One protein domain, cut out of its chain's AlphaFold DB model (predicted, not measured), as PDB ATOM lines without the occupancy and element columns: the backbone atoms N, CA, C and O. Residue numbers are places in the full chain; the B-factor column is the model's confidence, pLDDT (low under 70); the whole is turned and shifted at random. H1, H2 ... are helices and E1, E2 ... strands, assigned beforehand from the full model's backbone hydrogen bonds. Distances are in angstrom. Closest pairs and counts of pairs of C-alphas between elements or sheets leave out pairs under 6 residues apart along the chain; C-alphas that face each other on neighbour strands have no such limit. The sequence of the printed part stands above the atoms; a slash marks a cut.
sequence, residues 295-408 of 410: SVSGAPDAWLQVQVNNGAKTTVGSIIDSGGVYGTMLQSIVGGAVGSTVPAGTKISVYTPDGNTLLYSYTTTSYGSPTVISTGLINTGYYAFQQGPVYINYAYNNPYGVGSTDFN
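AT A GLANCE: This is residues 295 to 408 of the 410 residues of an uncharacterized protein of Mycolicibacterium anyangense (UniProt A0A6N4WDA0). A strongly twisted sheet of four strands, E3, E2, E5 and E6, is the largest part of the body, with the short parallel pair E4 and E7 near its edge strand E3; the smaller sheet of E1, E9 and E8 makes one end of the model, and the loop of residues 335 to 346 lies at the other. The hairpin of E8 and E9 reaches away from the body and gives much of the length. The printed part has 114 residues, with two named helices and nine named strands in the order E1 E2 E3 E4 H1 E5 E6 E7 H2 E8 E9, and the class is mostly strand. The sheets E3 E2 E5 E6 and E1 E9 E8, in these orders, are antiparallel. The whole is compact, with a radius of gyration of the C-alphas of 13.4 A, yet elongated in outline, spanning 39 by 24 by 23 A.

IN THESE COORDINATES: E1 is residues 295 to 297, and C-alpha 295 stands at (28.751, -10.571, -21.195). E2, residues 301 to 308, is 20.7 A long and bends by 52 degrees at residue 305. E3 is residues 313 to 319, 17.6 A, and E4 is residues 328 to 330. H1 is residues 331 to 334, with C-alpha 331 at (27.895, -15.754, 5.086). E5 is residues 347 to 351, 13.3 A, and E6 is residues 358 to 363, 14.5 A. E7 is residues 371 to 373, and H2 is residues 383 to 387. E8, residues 390 to 397, is 17.8 A long and bends by 69 degrees at residue 394. E9 is residues 401 to 407, 18.3 A, and C-alpha 407 stands at (25.003, -6.039, -19.505).

HOW THE PARTS SIT: In the largest sheet E3 and E6 are the edge strands, and from edge to edge the strands' lines turn by 88 degrees. E2 and E3 form a hairpin, with N 304 and O 316 at 2.9 A. E2 and E5 are antiparallel at 140 degrees, with N 307 and O 349 at 2.8 A. E5 and E6 form a hairpin at 167 degrees, with N 348 and O 362 at 2.8 A. Residues 318 to 319 of E3 also pair, in parallel, with residues 378 to 379. E3 and E4 are near each other, with 5 pairs of C-alphas within 10 A. E4 and E7 are parallel at 39 degrees, with N 329 and O 371 at 2.9 A. H1 only grazes the largest sheet with residues 332 to 334; the closest C-alphas of H1 and E7 are those of Gln 331 and Val 372, 5.6 A apart. H2 grazes the largest sheet too, and the closest C-alphas of H2 and E6 are those of Ala 384 and Tyr 360, 6.0 A apart. H1 is too short for an O i to N i+4 pair; H2 has 0 of 1 such pairs within hydrogen-bond range and 1 of 2 O i to N i+3 pairs. In the smaller sheet E9 is the inner strand. E1 and E9 are antiparallel at 157 degrees, with N 296 and O 405 at 2.9 A. E8 and E9 form a hairpin, with N 391 and O 406 at 2.8 A. E2 and E8 are apart.

THE WHOLE: The two C-alphas farthest apart, those of Ser 366 and Asn 398, are 41.3 A from each other. The printed part has no cut. The link from H1 to E5 is long, with 12 residues. The mean pLDDT of the printed part is 91.4, and residues 396 to 402 are under 70.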
ATOM      1  N   SER A 295      29.547  -9.357 -21.067       92.44
ATOM      2  CA  SER A 295      28.751 -10.571 -21.195       92.44
ATOM      3  C   SER A 295      29.237 -11.578 -20.170       92.44
ATOM      4  O   SER A 295      30.444 -11.750 -19.973       92.44
ATOM      5  N   VAL A 296      28.291 -12.214 -19.496       91.62
ATOM      6  CA  VAL A 296      28.545 -13.327 -18.596       91.62
ATOM      7  C   VAL A 296      27.950 -14.565 -19.242       91.62
ATOM      8  O   VAL A 296      26.773 -14.594 -19.588       91.62
ATOM      9  N   SER A 297      28.792 -15.574 -19.451       88.12
ATOM     10  CA  SER A 297      28.341 -16.832 -20.032       88.12
ATOM     11  C   SER A 297      27.520 -17.622 -19.016       88.12
ATOM     12  O   SER A 297      27.878 -17.658 -17.837       88.12
ATOM     13  N   GLY A 298      26.447 -18.249 -19.498       75.88
ATOM     14  CA  GLY A 298      25.392 -18.787 -18.650       75.88
ATOM     15  C   GLY A 298      24.270 -17.767 -18.445       75.88
ATOM     16  O   GLY A 298      24.498 -16.558 -18.347       75.88
ATOM     17  N   ALA A 299      23.035 -18.258 -18.442       80.62
ATOM     18  CA  ALA A 299      21.855 -17.476 -18.110       80.62
ATOM     19  C   ALA A 299      20.799 -18.409 -17.498       80.62
ATOM     20  O   ALA A 299      20.315 -19.291 -18.209       80.62
ATOM     21  N   PRO A 300      20.424 -18.248 -16.221       85.31
ATOM     22  CA  PRO A 300      20.910 -17.263 -15.249       85.31
ATOM     23  C   PRO A 300      22.152 -17.712 -14.465       85.31
ATOM     24  O   PRO A 300      22.798 -16.871 -13.838       85.31
ATOM     25  N   ASP A 301      22.475 -19.007 -14.478       89.94
ATOM     26  CA  ASP A 301      23.539 -19.582 -13.653       89.94
ATOM     27  C   ASP A 301      24.921 -19.215 -14.192       89.94
ATOM     28  O   ASP A 301      25.283 -19.561 -15.319       89.94
ATOM     29  N   ALA A 302      25.713 -18.533 -13.369       90.12
ATOM     30  CA  ALA A 302      27.016 -18.026 -13.765       90.12
ATOM     31  C   ALA A 302      28.014 -17.941 -12.606       90.12
ATOM     32  O   ALA A 302      27.650 -17.799 -11.435       90.12
ATOM     33  N   TRP A 303      29.303 -17.953 -12.952       93.56
ATOM     34  CA  TRP A 303      30.381 -17.590 -12.034       93.56
ATOM     35  C   TRP A 303      30.628 -16.084 -12.071       93.56
ATOM     36  O   TRP A 303      30.850 -15.515 -13.136       93.56
ATOM     37  N   LEU A 304      30.658 -15.450 -10.901       95.69
ATOM     38  CA  LEU A 304      30.918 -14.020 -10.742       95.69
ATOM     39  C   LEU A 304      32.030 -13.779  -9.719       95.69
ATOM     40  O   LEU A 304      32.396 -14.662  -8.942       95.69
ATOM     41  N   GLN A 305      32.553 -12.558  -9.704       97.88
ATOM     42  CA  GLN A 305      33.471 -12.079  -8.673       97.88
ATOM     43  C   GLN A 305      32.764 -11.025  -7.827       97.88
ATOM     44  O   GLN A 305      32.376  -9.978  -8.347       97.88
ATOM     45  N   VAL A 306      32.613 -11.267  -6.526       98.19
ATOM     46  CA  VAL A 306      31.977 -10.311  -5.610       98.19
ATOM     47  C   VAL A 306      33.009  -9.668  -4.703       98.19
ATOM     48  O   VAL A 306      33.828 -10.342  -4.082       98.19
ATOM     49  N   GLN A 307      32.944  -8.346  -4.607       98.19
ATOM     50  CA  GLN A 307      33.706  -7.540  -3.672       98.19
ATOM     51  C   GLN A 307      32.764  -6.903  -2.654       98.19
ATOM     52  O   GLN A 307      31.818  -6.208  -3.024       98.19
ATOM     53  N   VAL A 308      33.067  -7.100  -1.372       97.94
ATOM     54  CA  VAL A 308      32.382  -6.422  -0.268       97.94
ATOM     55  C   VAL A 308      33.263  -5.295   0.248       97.94
ATOM     56  O   VAL A 308      34.426  -5.502   0.599       97.94
ATOM     57  N   ASN A 309      32.702  -4.091   0.297       96.50
ATOM     58  CA  ASN A 309      33.406  -2.851   0.588       96.50
ATOM     59  C   ASN A 309      34.667  -2.732  -0.286       96.50
ATOM     60  O   ASN A 309      34.586  -2.842  -1.507       96.50
ATOM     61  N   ASN A 310      35.830  -2.539   0.334       94.19
ATOM     62  CA  ASN A 310      37.129  -2.511  -0.342       94.19
ATOM     63  C   ASN A 310      37.919  -3.818  -0.131       94.19
ATOM     64  O   ASN A 310      39.145  -3.817  -0.209       94.19
ATOM     65  N   GLY A 311      37.230  -4.913   0.205       95.44
ATOM     66  CA  GLY A 311      37.834  -6.221   0.450       95.44
ATOM     67  C   GLY A 311      38.354  -6.903  -0.818       95.44
ATOM     68  O   GLY A 311      38.319  -6.348  -1.918       95.44
ATOM     69  N   ALA A 312      38.836  -8.136  -0.662       96.12
ATOM     70  CA  ALA A 312      39.226  -8.971  -1.794       96.12
ATOM     71  C   ALA A 312      37.994  -9.421  -2.599       96.12
ATOM     72  O   ALA A 312      36.914  -9.625  -2.041       96.12
ATOM     73  N   LYS A 313      38.171  -9.589  -3.914       97.62
ATOM     74  CA  LYS A 313      37.164 -10.226  -4.769       97.62
ATOM     75  C   LYS A 313      37.127 -11.722  -4.473       97.62
ATOM     76  O   LYS A 313      38.179 -12.348  -4.353       97.62
ATOM     77  N   THR A 314      35.924 -12.260  -4.354       97.56
ATOM     78  CA  THR A 314      35.673 -13.676  -4.094       97.56
ATOM     79  C   THR A 314      34.875 -14.264  -5.249       97.56
ATOM     80  O   THR A 314      33.819 -13.733  -5.594       97.56
ATOM     81  N   THR A 315      35.358 -15.371  -5.816       97.12
ATOM     82  CA  THR A 315      34.626 -16.125  -6.837       97.12
ATOM     83  C   THR A 315      33.401 -16.787  -6.215       97.12
ATOM     84  O   THR A 315      33.522 -17.490  -5.212       97.12
ATOM     85  N   VAL A 316      32.234 -16.604  -6.830       95.88
ATOM     86  CA  VAL A 316      30.960 -17.171  -6.372       95.88
ATOM     87  C   VAL A 316      30.172 -17.763  -7.526       95.88
ATOM     88  O   VAL A 316      30.174 -17.216  -8.628       95.88
ATOM     89  N   GLY A 317      29.479 -18.867  -7.256       94.94
ATOM     90  CA  GLY A 317      28.395 -19.323  -8.116       94.94
ATOM     91  C   GLY A 317      27.167 -18.463  -7.840       94.94
ATOM     92  O   GLY A 317      26.897 -18.127  -6.684       94.94
ATOM     93  N   SER A 318      26.451 -18.082  -8.888       93.81
ATOM     94  CA  SER A 318      25.344 -17.136  -8.800       93.81
ATOM     95  C   SER A 318      24.215 -17.466  -9.762       93.81
ATOM     96  O   SER A 318      24.461 -18.078 -10.797       93.81
ATOM     97  N   ILE A 319      23.020 -16.995  -9.420       93.94
ATOM     98  CA  ILE A 319      21.846 -16.920 -10.286       93.94
ATOM     99  C   ILE A 319      21.587 -15.432 -10.538       93.94
ATOM    100  O   ILE A 319      21.339 -14.680  -9.587       93.94
ATOM    101  N   ILE A 320      21.697 -14.988 -11.794       94.88
ATOM    102  CA  ILE A 320      21.358 -13.612 -12.182       94.88
ATOM    103  C   ILE A 320      19.844 -13.529 -12.386       94.88
ATOM    104  O   ILE A 320      19.321 -13.945 -13.419       94.88
ATOM    105  N   ASP A 321      19.147 -13.022 -11.374       94.75
ATOM    106  CA  ASP A 321      17.717 -13.262 -11.174       94.75
ATOM    107  C   ASP A 321      16.916 -11.963 -10.979       94.75
ATOM    108  O   ASP A 321      17.053 -11.274  -9.966       94.75
ATOM    109  N   SER A 322      16.062 -11.637 -11.951       95.38
ATOM    110  CA  SER A 322      15.158 -10.489 -11.912       95.38
ATOM    111  C   SER A 322      13.966 -10.656 -10.967       95.38
ATOM    112  O   SER A 322      13.439  -9.636 -10.533       95.38
ATOM    113  N   GLY A 323      13.557 -11.890 -10.653       93.00
ATOM    114  CA  GLY A 323      12.515 -12.230  -9.675       93.00
ATOM    115  C   GLY A 323      13.068 -12.550  -8.280       93.00
ATOM    116  O   GLY A 323      12.325 -12.852  -7.350       93.00
ATOM    117  N   GLY A 324      14.387 -12.456  -8.097       92.62
ATOM    118  CA  GLY A 324      15.083 -12.796  -6.856       92.62
ATOM    119  C   GLY A 324      14.932 -11.781  -5.718       92.62
ATOM    120  O   GLY A 324      15.694 -11.829  -4.748       92.62
ATOM    121  N   VAL A 325      13.995 -10.832  -5.818       93.69
ATOM    122  CA  VAL A 325      13.764  -9.764  -4.835       93.69
ATOM    123  C   VAL A 325      15.068  -8.988  -4.549       93.69
ATOM    124  O   VAL A 325      15.691  -8.447  -5.462       93.69
ATOM    125  N   TYR A 326      15.535  -8.953  -3.293       95.19
ATOM    126  CA  TYR A 326      16.798  -8.334  -2.872       95.19
ATOM    127  C   TYR A 326      18.005  -9.284  -2.931       95.19
ATOM    128  O   TYR A 326      19.104  -8.891  -2.539       95.19
ATOM    129  N   GLY A 327      17.823 -10.514  -3.405       95.44
ATOM    130  CA  GLY A 327      18.888 -11.494  -3.561       95.44
ATOM    131  C   GLY A 327      19.369 -12.128  -2.254       95.44
ATOM    132  O   GLY A 327      18.831 -11.917  -1.161       95.44
ATOM    133  N   THR A 328      20.429 -12.925  -2.367       96.31
ATOM    134  CA  THR A 328      21.069 -13.628  -1.249       96.31
ATOM    135  C   THR A 328      22.586 -13.502  -1.324       96.31
ATOM    136  O   THR A 328      23.156 -13.324  -2.395       96.31
ATOM    137  N   MET A 329      23.262 -13.587  -0.178       97.19
ATOM    138  CA  MET A 329      24.719 -13.479  -0.082       97.19
ATOM    139  C   MET A 329      25.292 -14.529   0.868       97.19
ATOM    140  O   MET A 329      24.742 -14.772   1.940       97.19
ATOM    141  N   LEU A 330      26.428 -15.134   0.506       96.81
ATOM    142  CA  LEU A 330      27.082 -16.140   1.348       96.81
ATOM    143  C   LEU A 330      27.667 -15.519   2.622       96.81
ATOM    144  O   LEU A 330      28.449 -14.568   2.560       96.81
ATOM    145  N   GLN A 331      27.372 -16.127   3.770       97.00
ATOM    146  CA  GLN A 331      27.895 -15.754   5.086       97.00
ATOM    147  C   GLN A 331      29.428 -15.674   5.102       97.00
ATOM    148  O   GLN A 331      29.992 -14.811   5.769       97.00
ATOM    149  N   SER A 332      30.114 -16.526   4.336       94.81
ATOM    150  CA  SER A 332      31.578 -16.510   4.204       94.81
ATOM    151  C   SER A 332      32.137 -15.228   3.571       94.81
ATOM    152  O   SER A 332      33.331 -14.970   3.694       94.81
ATOM    153  N   ILE A 333      31.294 -14.427   2.914       94.19
ATOM    154  CA  ILE A 333      31.675 -13.206   2.195       94.19
ATOM    155  C   ILE A 333      31.257 -11.959   2.976       94.19
ATOM    156  O   ILE A 333      32.035 -11.017   3.110       94.19
ATOM    157  N   VAL A 334      30.021 -11.942   3.481       95.44
ATOM    158  CA  VAL A 334      29.424 -10.766   4.142       95.44
ATOM    159  C   VAL A 334      29.413 -10.855   5.671       95.44
ATOM    160  O   VAL A 334      29.173  -9.849   6.336       95.44
ATOM    161  N   GLY A 335      29.688 -12.027   6.250       92.88
ATOM    162  CA  GLY A 335      29.504 -12.286   7.678       92.88
ATOM    163  C   GLY A 335      28.025 -12.327   8.085       92.88
ATOM    164  O   GLY A 335      27.151 -12.620   7.272       92.88
ATOM    165  N   GLY A 336      27.740 -12.032   9.356       92.31
ATOM    166  CA  GLY A 336      26.372 -12.001   9.891       92.31
ATOM    167  C   GLY A 336      25.786 -13.381  10.209       92.31
ATOM    168  O   GLY A 336      26.431 -14.411  10.021       92.31
ATOM    169  N   ALA A 337      24.566 -13.408  10.744       95.81
ATOM    170  CA  ALA A 337      23.848 -14.650  11.026       95.81
ATOM    171  C   ALA A 337      23.078 -15.118   9.781       95.81
ATOM    172  O   ALA A 337      22.507 -14.296   9.066       95.81
ATOM    173  N   VAL A 338      23.018 -16.425   9.526       96.00
ATOM    174  CA  VAL A 338      22.175 -16.980   8.452       96.00
ATOM    175  C   VAL A 338      20.713 -16.582   8.684       96.00
ATOM    176  O   VAL A 338      20.236 -16.618   9.817       96.00
ATOM    177  N   GLY A 339      20.022 -16.167   7.623       93.06
ATOM    178  CA  GLY A 339      18.651 -15.651   7.671       93.06
ATOM    179  C   GLY A 339      18.535 -14.176   8.070       93.06
ATOM    180  O   GLY A 339      17.457 -13.605   7.952       93.06
ATOM    181  N   SER A 340      19.625 -13.532   8.506       94.88
ATOM    182  CA  SER A 340      19.656 -12.072   8.660       94.88
ATOM    183  C   SER A 340      19.883 -11.382   7.315       94.88
ATOM    184  O   SER A 340      20.322 -12.009   6.355       94.88
ATOM    185  N   THR A 341      19.610 -10.084   7.233       95.94
ATOM    186  CA  THR A 341      19.957  -9.276   6.059       95.94
ATOM    187  C   THR A 341      21.379  -8.735   6.170       95.94
ATOM    188  O   THR A 341      21.824  -8.383   7.267       95.94
ATOM    189  N   VAL A 342      22.071  -8.584   5.040       96.81
ATOM    190  CA  VAL A 342      23.368  -7.893   4.992       96.81
ATOM    191  C   VAL A 342      23.226  -6.492   5.617       96.81
ATOM    192  O   VAL A 342      22.292  -5.772   5.259       96.81
ATOM    193  N   PRO A 343      24.115  -6.074   6.542       95.69
ATOM    194  CA  PRO A 343      23.987  -4.788   7.223       95.69
ATOM    195  C   PRO A 343      23.934  -3.610   6.250       95.69
ATOM    196  O   PRO A 343      24.686  -3.585   5.274       95.69
ATOM    197  N   ALA A 344      23.088  -2.620   6.539       96.62
ATOM    198  CA  ALA A 344      22.999  -1.383   5.765       96.62
ATOM    199  C   ALA A 344      24.351  -0.645   5.708       96.62
ATOM    200  O   ALA A 344      25.127  -0.673   6.662       96.62
ATOM    201  N   GLY A 345      24.622   0.036   4.593       96.44
ATOM    202  CA  GLY A 345      25.893   0.722   4.350       96.44
ATOM    203  C   GLY A 345      27.008  -0.186   3.819       96.44
ATOM    204  O   GLY A 345      28.119   0.289   3.591       96.44
ATOM    205  N   THR A 346      26.728  -1.469   3.585       97.38
ATOM    206  CA  THR A 346      27.673  -2.402   2.968       97.38
ATOM    207  C   THR A 346      27.680  -2.184   1.462       97.38
ATOM    208  O   THR A 346      26.660  -2.366   0.796       97.38
ATOM    209  N   LYS A 347      28.831  -1.809   0.902       97.75
ATOM    210  CA  LYS A 347      28.987  -1.709  -0.551       97.75
ATOM    211  C   LYS A 347      29.227  -3.096  -1.134       97.75
ATOM    212  O   LYS A 347      30.154  -3.785  -0.719       97.75
ATOM    213  N   ILE A 348      28.431  -3.478  -2.120       97.88
ATOM    214  CA  ILE A 348      28.592  -4.715  -2.880       97.88
ATOM    215  C   ILE A 348      28.913  -4.323  -4.319       97.88
ATOM    216  O   ILE A 348      28.221  -3.503  -4.926       97.88
ATOM    217  N   SER A 349      29.994  -4.873  -4.858       98.19
ATOM    218  CA  SER A 349      30.409  -4.674  -6.247       98.19
ATOM    219  C   SER A 349      30.574  -6.038  -6.898       98.19
ATOM    220  O   SER A 349      31.286  -6.892  -6.367       98.19
ATOM    221  N   VAL A 350      29.918  -6.250  -8.032       97.62
ATOM    222  CA  VAL A 350      29.895  -7.538  -8.728       97.62
ATOM    223  C   VAL A 350      30.577  -7.378 -10.073       97.62
ATOM    224  O   VAL A 350      30.309  -6.420 -10.790       97.62
ATOM    225  N   TYR A 351      31.479  -8.293 -10.402       97.50
ATOM    226  CA  TYR A 351      32.336  -8.246 -11.581       97.50
ATOM    227  C   TYR A 351      32.164  -9.507 -12.430       97.50
ATOM    228  O   TYR A 351      31.673 -10.535 -11.953       97.50
ATOM    229  N   THR A 352      32.636  -9.430 -13.674       95.44
ATOM    230  CA  THR A 352      32.839 -10.583 -14.559       95.44
ATOM    231  C   THR A 352      33.662 -11.686 -13.875       95.44
ATOM    232  O   THR A 352      34.413 -11.392 -12.940       95.44
ATOM    233  N   PRO A 353      33.570 -12.954 -14.329       93.88
ATOM    234  CA  PRO A 353      34.276 -14.076 -13.696       93.88
ATOM    235  C   PRO A 353      35.800 -13.881 -13.557       93.88
ATOM    236  O   PRO A 353      36.407 -14.360 -12.598       93.88
ATOM    237  N   ASP A 354      36.420 -13.143 -14.484       94.75
ATOM    238  CA  ASP A 354      37.845 -12.782 -14.453       94.75
ATOM    239  C   ASP A 354      38.184 -11.643 -13.466       94.75
ATOM    240  O   ASP A 354      39.351 -11.352 -13.215       94.75
ATOM    241  N   GLY A 355      37.168 -10.993 -12.894       95.75
ATOM    242  CA  GLY A 355      37.284  -9.902 -11.934       95.75
ATOM    243  C   GLY A 355      37.673  -8.553 -12.534       95.75
ATOM    244  O   GLY A 355      37.901  -7.612 -11.765       95.75
ATOM    245  N   ASN A 356      37.759  -8.426 -13.860       95.38
ATOM    246  CA  ASN A 356      38.291  -7.229 -14.515       95.38
ATOM    247  C   ASN A 356      37.224  -6.166 -14.775       95.38
ATOM    248  O   ASN A 356      37.496  -4.973 -14.634       95.38
ATOM    249  N   THR A 357      36.004  -6.583 -15.104       95.56
ATOM    250  CA  THR A 357      34.934  -5.673 -15.519       95.56
ATOM    251  C   THR A 357      33.853  -5.619 -14.450       95.56
ATOM    252  O   THR A 357      33.228  -6.631 -14.148       95.56
ATOM    253  N   LEU A 358      33.628  -4.443 -13.855       96.00
ATOM    254  CA  LEU A 358      32.508  -4.227 -12.931       96.00
ATOM    255  C   LEU A 358      31.204  -4.399 -13.707       96.00
ATOM    256  O   LEU A 358      31.045  -3.729 -14.714       96.00
ATOM    257  N   LEU A 359      30.288  -5.251 -13.263       96.00
ATOM    258  CA  LEU A 359      28.960  -5.432 -13.854       96.00
ATOM    259  C   LEU A 359      27.959  -4.442 -13.261       96.00
ATOM    260  O   LEU A 359      27.308  -3.719 -14.004       96.00
ATOM    261  N   TYR A 360      27.882  -4.392 -11.930       95.88
ATOM    262  CA  TYR A 360      27.030  -3.472 -11.182       95.88
ATOM    263  C   TYR A 360      27.536  -3.316  -9.741       95.88
ATOM    264  O   TYR A 360      28.291  -4.151  -9.231       95.88
ATOM    265  N   SER A 361      27.131  -2.240  -9.067       96.62
ATOM    266  CA  SER A 361      27.439  -2.028  -7.648       96.62
ATOM    267  C   SER A 361      26.304  -1.310  -6.940       96.62
ATOM    268  O   SER A 361      25.648  -0.453  -7.520       96.62
ATOM    269  N   TYR A 362      26.068  -1.647  -5.680       95.50
ATOM    270  CA  TYR A 362      25.070  -0.990  -4.846       95.50
ATOM    271  C   TYR A 362      25.552  -0.921  -3.399       95.50
ATOM    272  O   TYR A 362      26.516  -1.577  -3.004       95.50
ATOM    273  N   THR A 363      24.891  -0.085  -2.604       96.69
ATOM    274  CA  THR A 363      25.084  -0.043  -1.153       96.69
ATOM    275  C   THR A 363      23.792  -0.489  -0.495       96.69
ATOM    276  O   THR A 363      22.727   0.037  -0.810       96.69
ATOM    277  N   THR A 364      23.884  -1.474   0.390       96.12
ATOM    278  CA  THR A 364      22.735  -2.030   1.109       96.12
ATOM    279  C   THR A 364      22.046  -0.973   1.969       96.12
ATOM    280  O   THR A 364      22.683  -0.061   2.504       96.12
ATOM    281  N   THR A 365      20.734  -1.106   2.144       93.62
ATOM    282  CA  THR A 365      19.931  -0.192   2.970       93.62
ATOM    283  C   THR A 365      19.110  -0.967   3.994       93.62
ATOM    284  O   THR A 365      18.922  -2.175   3.875       93.62
ATOM    285  N   SER A 366      18.559  -0.275   4.992       88.31
ATOM    286  CA  SER A 366      17.672  -0.896   5.985       88.31
ATOM    287  C   SER A 366      16.355  -1.428   5.405       88.31
ATOM    288  O   SER A 366      15.669  -2.177   6.088       88.31
ATOM    289  N   TYR A 367      15.993  -1.029   4.182       79.62
ATOM    290  CA  TYR A 367      14.726  -1.384   3.533       79.62
ATOM    291  C   TYR A 367      14.900  -2.335   2.341       79.62
ATOM    292  O   TYR A 367      13.914  -2.830   1.813       79.62
ATOM    293  N   GLY A 368      16.141  -2.597   1.925       82.75
ATOM    294  CA  GLY A 368      16.466  -3.476   0.807       82.75
ATOM    295  C   GLY A 368      17.907  -3.942   0.926       82.75
ATOM    296  O   GLY A 368      18.837  -3.140   0.790       82.75
ATOM    297  N   SER A 369      18.076  -5.224   1.248       94.50
ATOM    298  CA  SER A 369      19.366  -5.875   1.472       94.50
ATOM    299  C   SER A 369      19.250  -7.378   1.214       94.50
ATOM    300  O   SER A 369      18.218  -7.952   1.564       94.50
ATOM    301  N   PRO A 370      20.290  -8.027   0.663       96.50
ATOM    302  CA  PRO A 370      20.287  -9.473   0.485       96.50
ATOM    303  C   PRO A 370      20.160 -10.225   1.808       96.50
ATOM    304  O   PRO A 370      20.692  -9.787   2.833       96.50
ATOM    305  N   THR A 371      19.539 -11.398   1.766       96.19
ATOM    306  CA  THR A 371      19.517 -12.330   2.901       96.19
ATOM    307  C   THR A 371      20.814 -13.137   2.958       96.19
ATOM    308  O   THR A 371      21.316 -13.619   1.942       96.19
ATOM    309  N   VAL A 372      21.370 -13.313   4.153       97.19
ATOM    310  CA  VAL A 372      22.583 -14.098   4.388       97.19
ATOM    311  C   VAL A 372      22.255 -15.592   4.367       97.19
ATOM    312  O   VAL A 372      21.433 -16.067   5.151       97.19
ATOM    313  N   ILE A 373      22.948 -16.344   3.515       96.19
ATOM    314  CA  ILE A 373      22.837 -17.802   3.375       96.19
ATOM    315  C   ILE A 373      24.164 -18.487   3.723       96.19
ATOM    316  O   ILE A 373      25.231 -17.897   3.582       96.19
ATOM    317  N   SER A 374      24.129 -19.735   4.189       95.25
ATOM    318  CA  SER A 374      25.346 -20.477   4.566       95.25
ATOM    319  C   SER A 374      26.069 -21.112   3.377       95.25
ATOM    320  O   SER A 374      27.298 -21.164   3.366       95.25
ATOM    321  N   THR A 375      25.323 -21.617   2.394       93.81
ATOM    322  CA  THR A 375      25.830 -22.392   1.249       93.81
ATOM    323  C   THR A 375      24.920 -22.221   0.032       93.81
ATOM    324  O   THR A 375      23.769 -21.826   0.190       93.81
ATOM    325  N   GLY A 376      25.399 -22.611  -1.152       92.25
ATOM    326  CA  GLY A 376      24.631 -22.587  -2.402       92.25
ATOM    327  C   GLY A 376      25.081 -21.478  -3.349       92.25
ATOM    328  O   GLY A 376      26.147 -20.886  -3.161       92.25
ATOM    329  N   LEU A 377      24.272 -21.224  -4.377       93.31
ATOM    330  CA  LEU A 377      24.463 -20.097  -5.285       93.31
ATOM    331  C   LEU A 377      23.939 -18.821  -4.626       93.31
ATOM    332  O   LEU A 377      22.894 -18.840  -3.972       93.31
ATOM    333  N   ILE A 378      24.650 -17.709  -4.804       95.25
ATOM    334  CA  ILE A 378      24.079 -16.404  -4.464       95.25
ATOM    335  C   ILE A 378      23.000 -16.037  -5.484       95.25
ATOM    336  O   ILE A 378      23.095 -16.398  -6.654       95.25
ATOM    337  N   ASN A 379      22.003 -15.276  -5.064       95.25
ATOM    338  CA  ASN A 379      21.008 -14.701  -5.957       95.25
ATOM    339  C   ASN A 379      21.281 -13.197  -6.076       95.25
ATOM    340  O   ASN A 379      21.421 -12.521  -5.055       95.25
ATOM    341  N   THR A 380      21.397 -12.665  -7.295       94.88
ATOM    342  CA  THR A 380      21.699 -11.234  -7.484       94.88
ATOM    343  C   THR A 380      20.559 -10.315  -7.058       94.88
ATOM    344  O   THR A 380      20.800  -9.142  -6.761       94.88
ATOM    345  N   GLY A 381      19.329 -10.829  -7.076       93.94
ATOM    346  CA  GLY A 381      18.104 -10.053  -7.028       93.94
ATOM    347  C   GLY A 381      18.011  -9.033  -8.164       93.94
ATOM    348  O   GLY A 381      18.811  -9.011  -9.109       93.94
ATOM    349  N   TYR A 382      17.075  -8.103  -8.004       92.88
ATOM    350  CA  TYR A 382      16.761  -7.074  -8.992       92.88
ATOM    351  C   TYR A 382      17.874  -6.027  -9.216       92.88
ATOM    352  O   TYR A 382      17.786  -5.228 -10.146       92.88
ATOM    353  N   TYR A 383      18.939  -6.002  -8.398       92.81
ATOM    354  CA  TYR A 383      19.933  -4.915  -8.393       92.81
ATOM    355  C   TYR A 383      20.672  -4.723  -9.719       92.81
ATOM    356  O   TYR A 383      20.995  -3.588 -10.069       92.81
ATOM    357  N   ALA A 384      20.948  -5.806 -10.451       91.50
ATOM    358  CA  ALA A 384      21.513  -5.715 -11.796       91.50
ATOM    359  C   ALA A 384      20.536  -4.995 -12.743       91.50
ATOM    360  O   ALA A 384      20.873  -4.010 -13.393       91.50
ATOM    361  N   PHE A 385      19.282  -5.433 -12.748       93.50
ATOM    362  CA  PHE A 385      18.246  -4.951 -13.658       93.50
ATOM    363  C   PHE A 385      17.729  -3.543 -13.325       93.50
ATOM    364  O   PHE A 385      17.253  -2.829 -14.208       93.50
ATOM    365  N   GLN A 386      17.852  -3.116 -12.066       89.94
ATOM    366  CA  GLN A 386      17.521  -1.758 -11.637       89.94
ATOM    367  C   GLN A 386      18.495  -0.717 -12.208       89.94
ATOM    368  O   GLN A 386      18.105   0.427 -12.440       89.94
ATOM    369  N   GLN A 387      19.764  -1.085 -12.414       89.19
ATOM    370  CA  GLN A 387      20.803  -0.137 -12.835       89.19
ATOM    371  C   GLN A 387      20.785   0.144 -14.335       89.19
ATOM    372  O   GLN A 387      21.210   1.219 -14.759       89.19
ATOM    373  N   GLY A 388      20.257  -0.776 -15.138       88.75
ATOM    374  CA  GLY A 388      20.122  -0.549 -16.563       88.75
ATOM    375  C   GLY A 388      19.662  -1.776 -17.348       88.75
ATOM    376  O   GLY A 388      19.284  -2.791 -16.767       88.75
ATOM    377  N   PRO A 389      19.667  -1.671 -18.687       91.88
ATOM    378  CA  PRO A 389      19.238  -2.738 -19.582       91.88
ATOM    379  C   PRO A 389      20.138  -3.980 -19.499       91.88
ATOM    380  O   PRO A 389      21.351  -3.896 -19.718       91.88
ATOM    381  N   VAL A 390      19.520  -5.137 -19.272       95.38
ATOM    382  CA  VAL A 390      20.166  -6.458 -19.285       95.38
ATOM    383  C   VAL A 390      19.496  -7.316 -20.352       95.38
ATOM    384  O   VAL A 390      18.272  -7.397 -20.401       95.38
ATOM    385  N   TYR A 391      20.283  -7.932 -21.227       95.81
ATOM    386  CA  TYR A 391      19.795  -8.809 -22.285       95.81
ATOM    387  C   TYR A 391      20.050 -10.271 -21.936       95.81
ATOM    388  O   TYR A 391      21.171 -10.659 -21.613       95.81
ATOM    389  N   ILE A 392      19.000 -11.078 -22.021       94.94
ATOM    390  CA  ILE A 392      19.057 -12.526 -21.895       94.94
ATOM    391  C   ILE A 392      19.166 -13.094 -23.300       94.94
ATOM    392  O   ILE A 392      18.208 -13.080 -24.073       94.94
ATOM    393  N   ASN A 393      20.365 -13.544 -23.638       92.56
ATOM    394  CA  ASN A 393      20.678 -14.113 -24.933       92.56
ATOM    395  C   ASN A 393      20.360 -15.608 -24.924       92.56
ATOM    396  O   ASN A 393      20.844 -16.320 -24.046       92.56
ATOM    397  N   TYR A 394      19.597 -16.094 -25.905       90.38
ATOM    398  CA  TYR A 394      19.301 -17.524 -26.057       90.38
ATOM    399  C   TYR A 394      20.267 -18.248 -26.998       90.38
ATOM    400  O   TYR A 394      20.201 -19.471 -27.132       90.38
ATOM    401  N   ALA A 395      21.196 -17.526 -27.630       81.38
ATOM    402  CA  ALA A 395      22.191 -18.125 -28.502       81.38
ATOM    403  C   ALA A 395      23.081 -19.116 -27.739       81.38
ATOM    404  O   ALA A 395      23.578 -18.850 -26.644       81.38
ATOM    405  N   TYR A 396      23.319 -20.272 -28.347       68.31
ATOM    406  CA  TYR A 396      24.178 -21.303 -27.778       68.31
ATOM    407  C   TYR A 396      25.657 -20.889 -27.810       68.31
ATOM    408  O   TYR A 396      26.170 -20.529 -28.873       68.31
ATOM    409  N   ASN A 397      26.363 -21.002 -26.676       55.19
ATOM    410  CA  ASN A 397      27.804 -20.759 -26.596       55.19
ATOM    411  C   ASN A 397      28.537 -21.901 -25.856       55.19
ATOM    412  O   ASN A 397      28.440 -22.082 -24.641       55.19
ATOM    413  N   ASN A 398      29.300 -22.689 -26.610       43.69
ATOM    414  CA  ASN A 398      30.143 -23.784 -26.112       43.69
ATOM    415  C   ASN A 398      31.396 -23.212 -25.397       43.69
ATOM    416  O   ASN A 398      32.031 -22.335 -25.986       43.69
ATOM    417  N   PRO A 399      31.824 -23.675 -24.194       45.81
ATOM    418  CA  PRO A 399      31.414 -24.877 -23.442       45.81
ATOM    419  C   PRO A 399      30.376 -24.693 -22.336       45.81
ATOM    420  O   PRO A 399      30.086 -25.651 -21.623       45.81
ATOM    421  N   TYR A 400      29.822 -23.497 -22.165       48.06
ATOM    422  CA  TYR A 400      29.059 -23.154 -20.964       48.06
ATOM    423  C   TYR A 400      27.542 -23.386 -21.085       48.06
ATOM    424  O   TYR A 400      26.855 -23.339 -20.070       48.06
ATOM    425  N   GLY A 401      27.023 -23.688 -22.284       55.38
ATOM    426  CA  GLY A 401      25.623 -24.074 -22.504       55.38
ATOM    427  C   GLY A 401      24.830 -23.093 -23.374       55.38
ATOM    428  O   GLY A 401      25.391 -22.371 -24.199       55.38
ATOM    429  N   VAL A 402      23.499 -23.118 -23.231       69.19
ATOM    430  CA  VAL A 402      22.582 -22.193 -23.914       69.19
ATOM    431  C   VAL A 402      22.657 -20.826 -23.225       69.19
ATOM    432  O   VAL A 402      22.363 -20.719 -22.037       69.19
ATOM    433  N   GLY A 403      23.025 -19.786 -23.970       83.19
ATOM    434  CA  GLY A 403      22.799 -18.396 -23.590       83.19
ATOM    435  C   GLY A 403      23.901 -17.651 -22.831       83.19
ATOM    436  O   GLY A 403      24.921 -18.193 -22.392       83.19
ATOM    437  N   SER A 404      23.672 -16.348 -22.692       90.62
ATOM    438  CA  SER A 404      24.484 -15.413 -21.908       90.62
ATOM    439  C   SER A 404      23.608 -14.325 -21.297       90.62
ATOM    440  O   SER A 404      22.527 -14.017 -21.802       90.62
ATOM    441  N   THR A 405      24.092 -13.731 -20.210       94.12
ATOM    442  CA  THR A 405      23.527 -12.504 -19.648       94.12
ATOM    443  C   THR A 405      24.414 -11.331 -20.044       94.12
ATOM    444  O   THR A 405      25.562 -11.225 -19.601       94.12
ATOM    445  N   ASP A 406      23.888 -10.448 -20.887       94.44
ATOM    446  CA  ASP A 406      24.624  -9.322 -21.448       94.44
ATOM    447  C   ASP A 406      24.204  -8.012 -20.764       94.44
ATOM    448  O   ASP A 406      23.038  -7.618 -20.757       94.44
ATOM    449  N   PHE A 407      25.176  -7.319 -20.181       94.50
ATOM    450  CA  PHE A 407      25.003  -6.039 -19.505       94.50
ATOM    451  C   PHE A 407      25.287  -4.905 -20.490       94.50
ATOM    452  O   PHE A 407      26.401  -4.790 -21.015       94.50
ATOM    453  N   ASN A 408      24.297  -4.037 -20.707       90.19
ATOM    454  CA  ASN A 408      24.340  -3.007 -21.752       90.19
ATOM    455  C   ASN A 408      24.531  -1.577 -21.205       90.19
ATOM    456  O   ASN A 408      24.372  -0.600 -21.937       90.19
TER     457      ASN A 408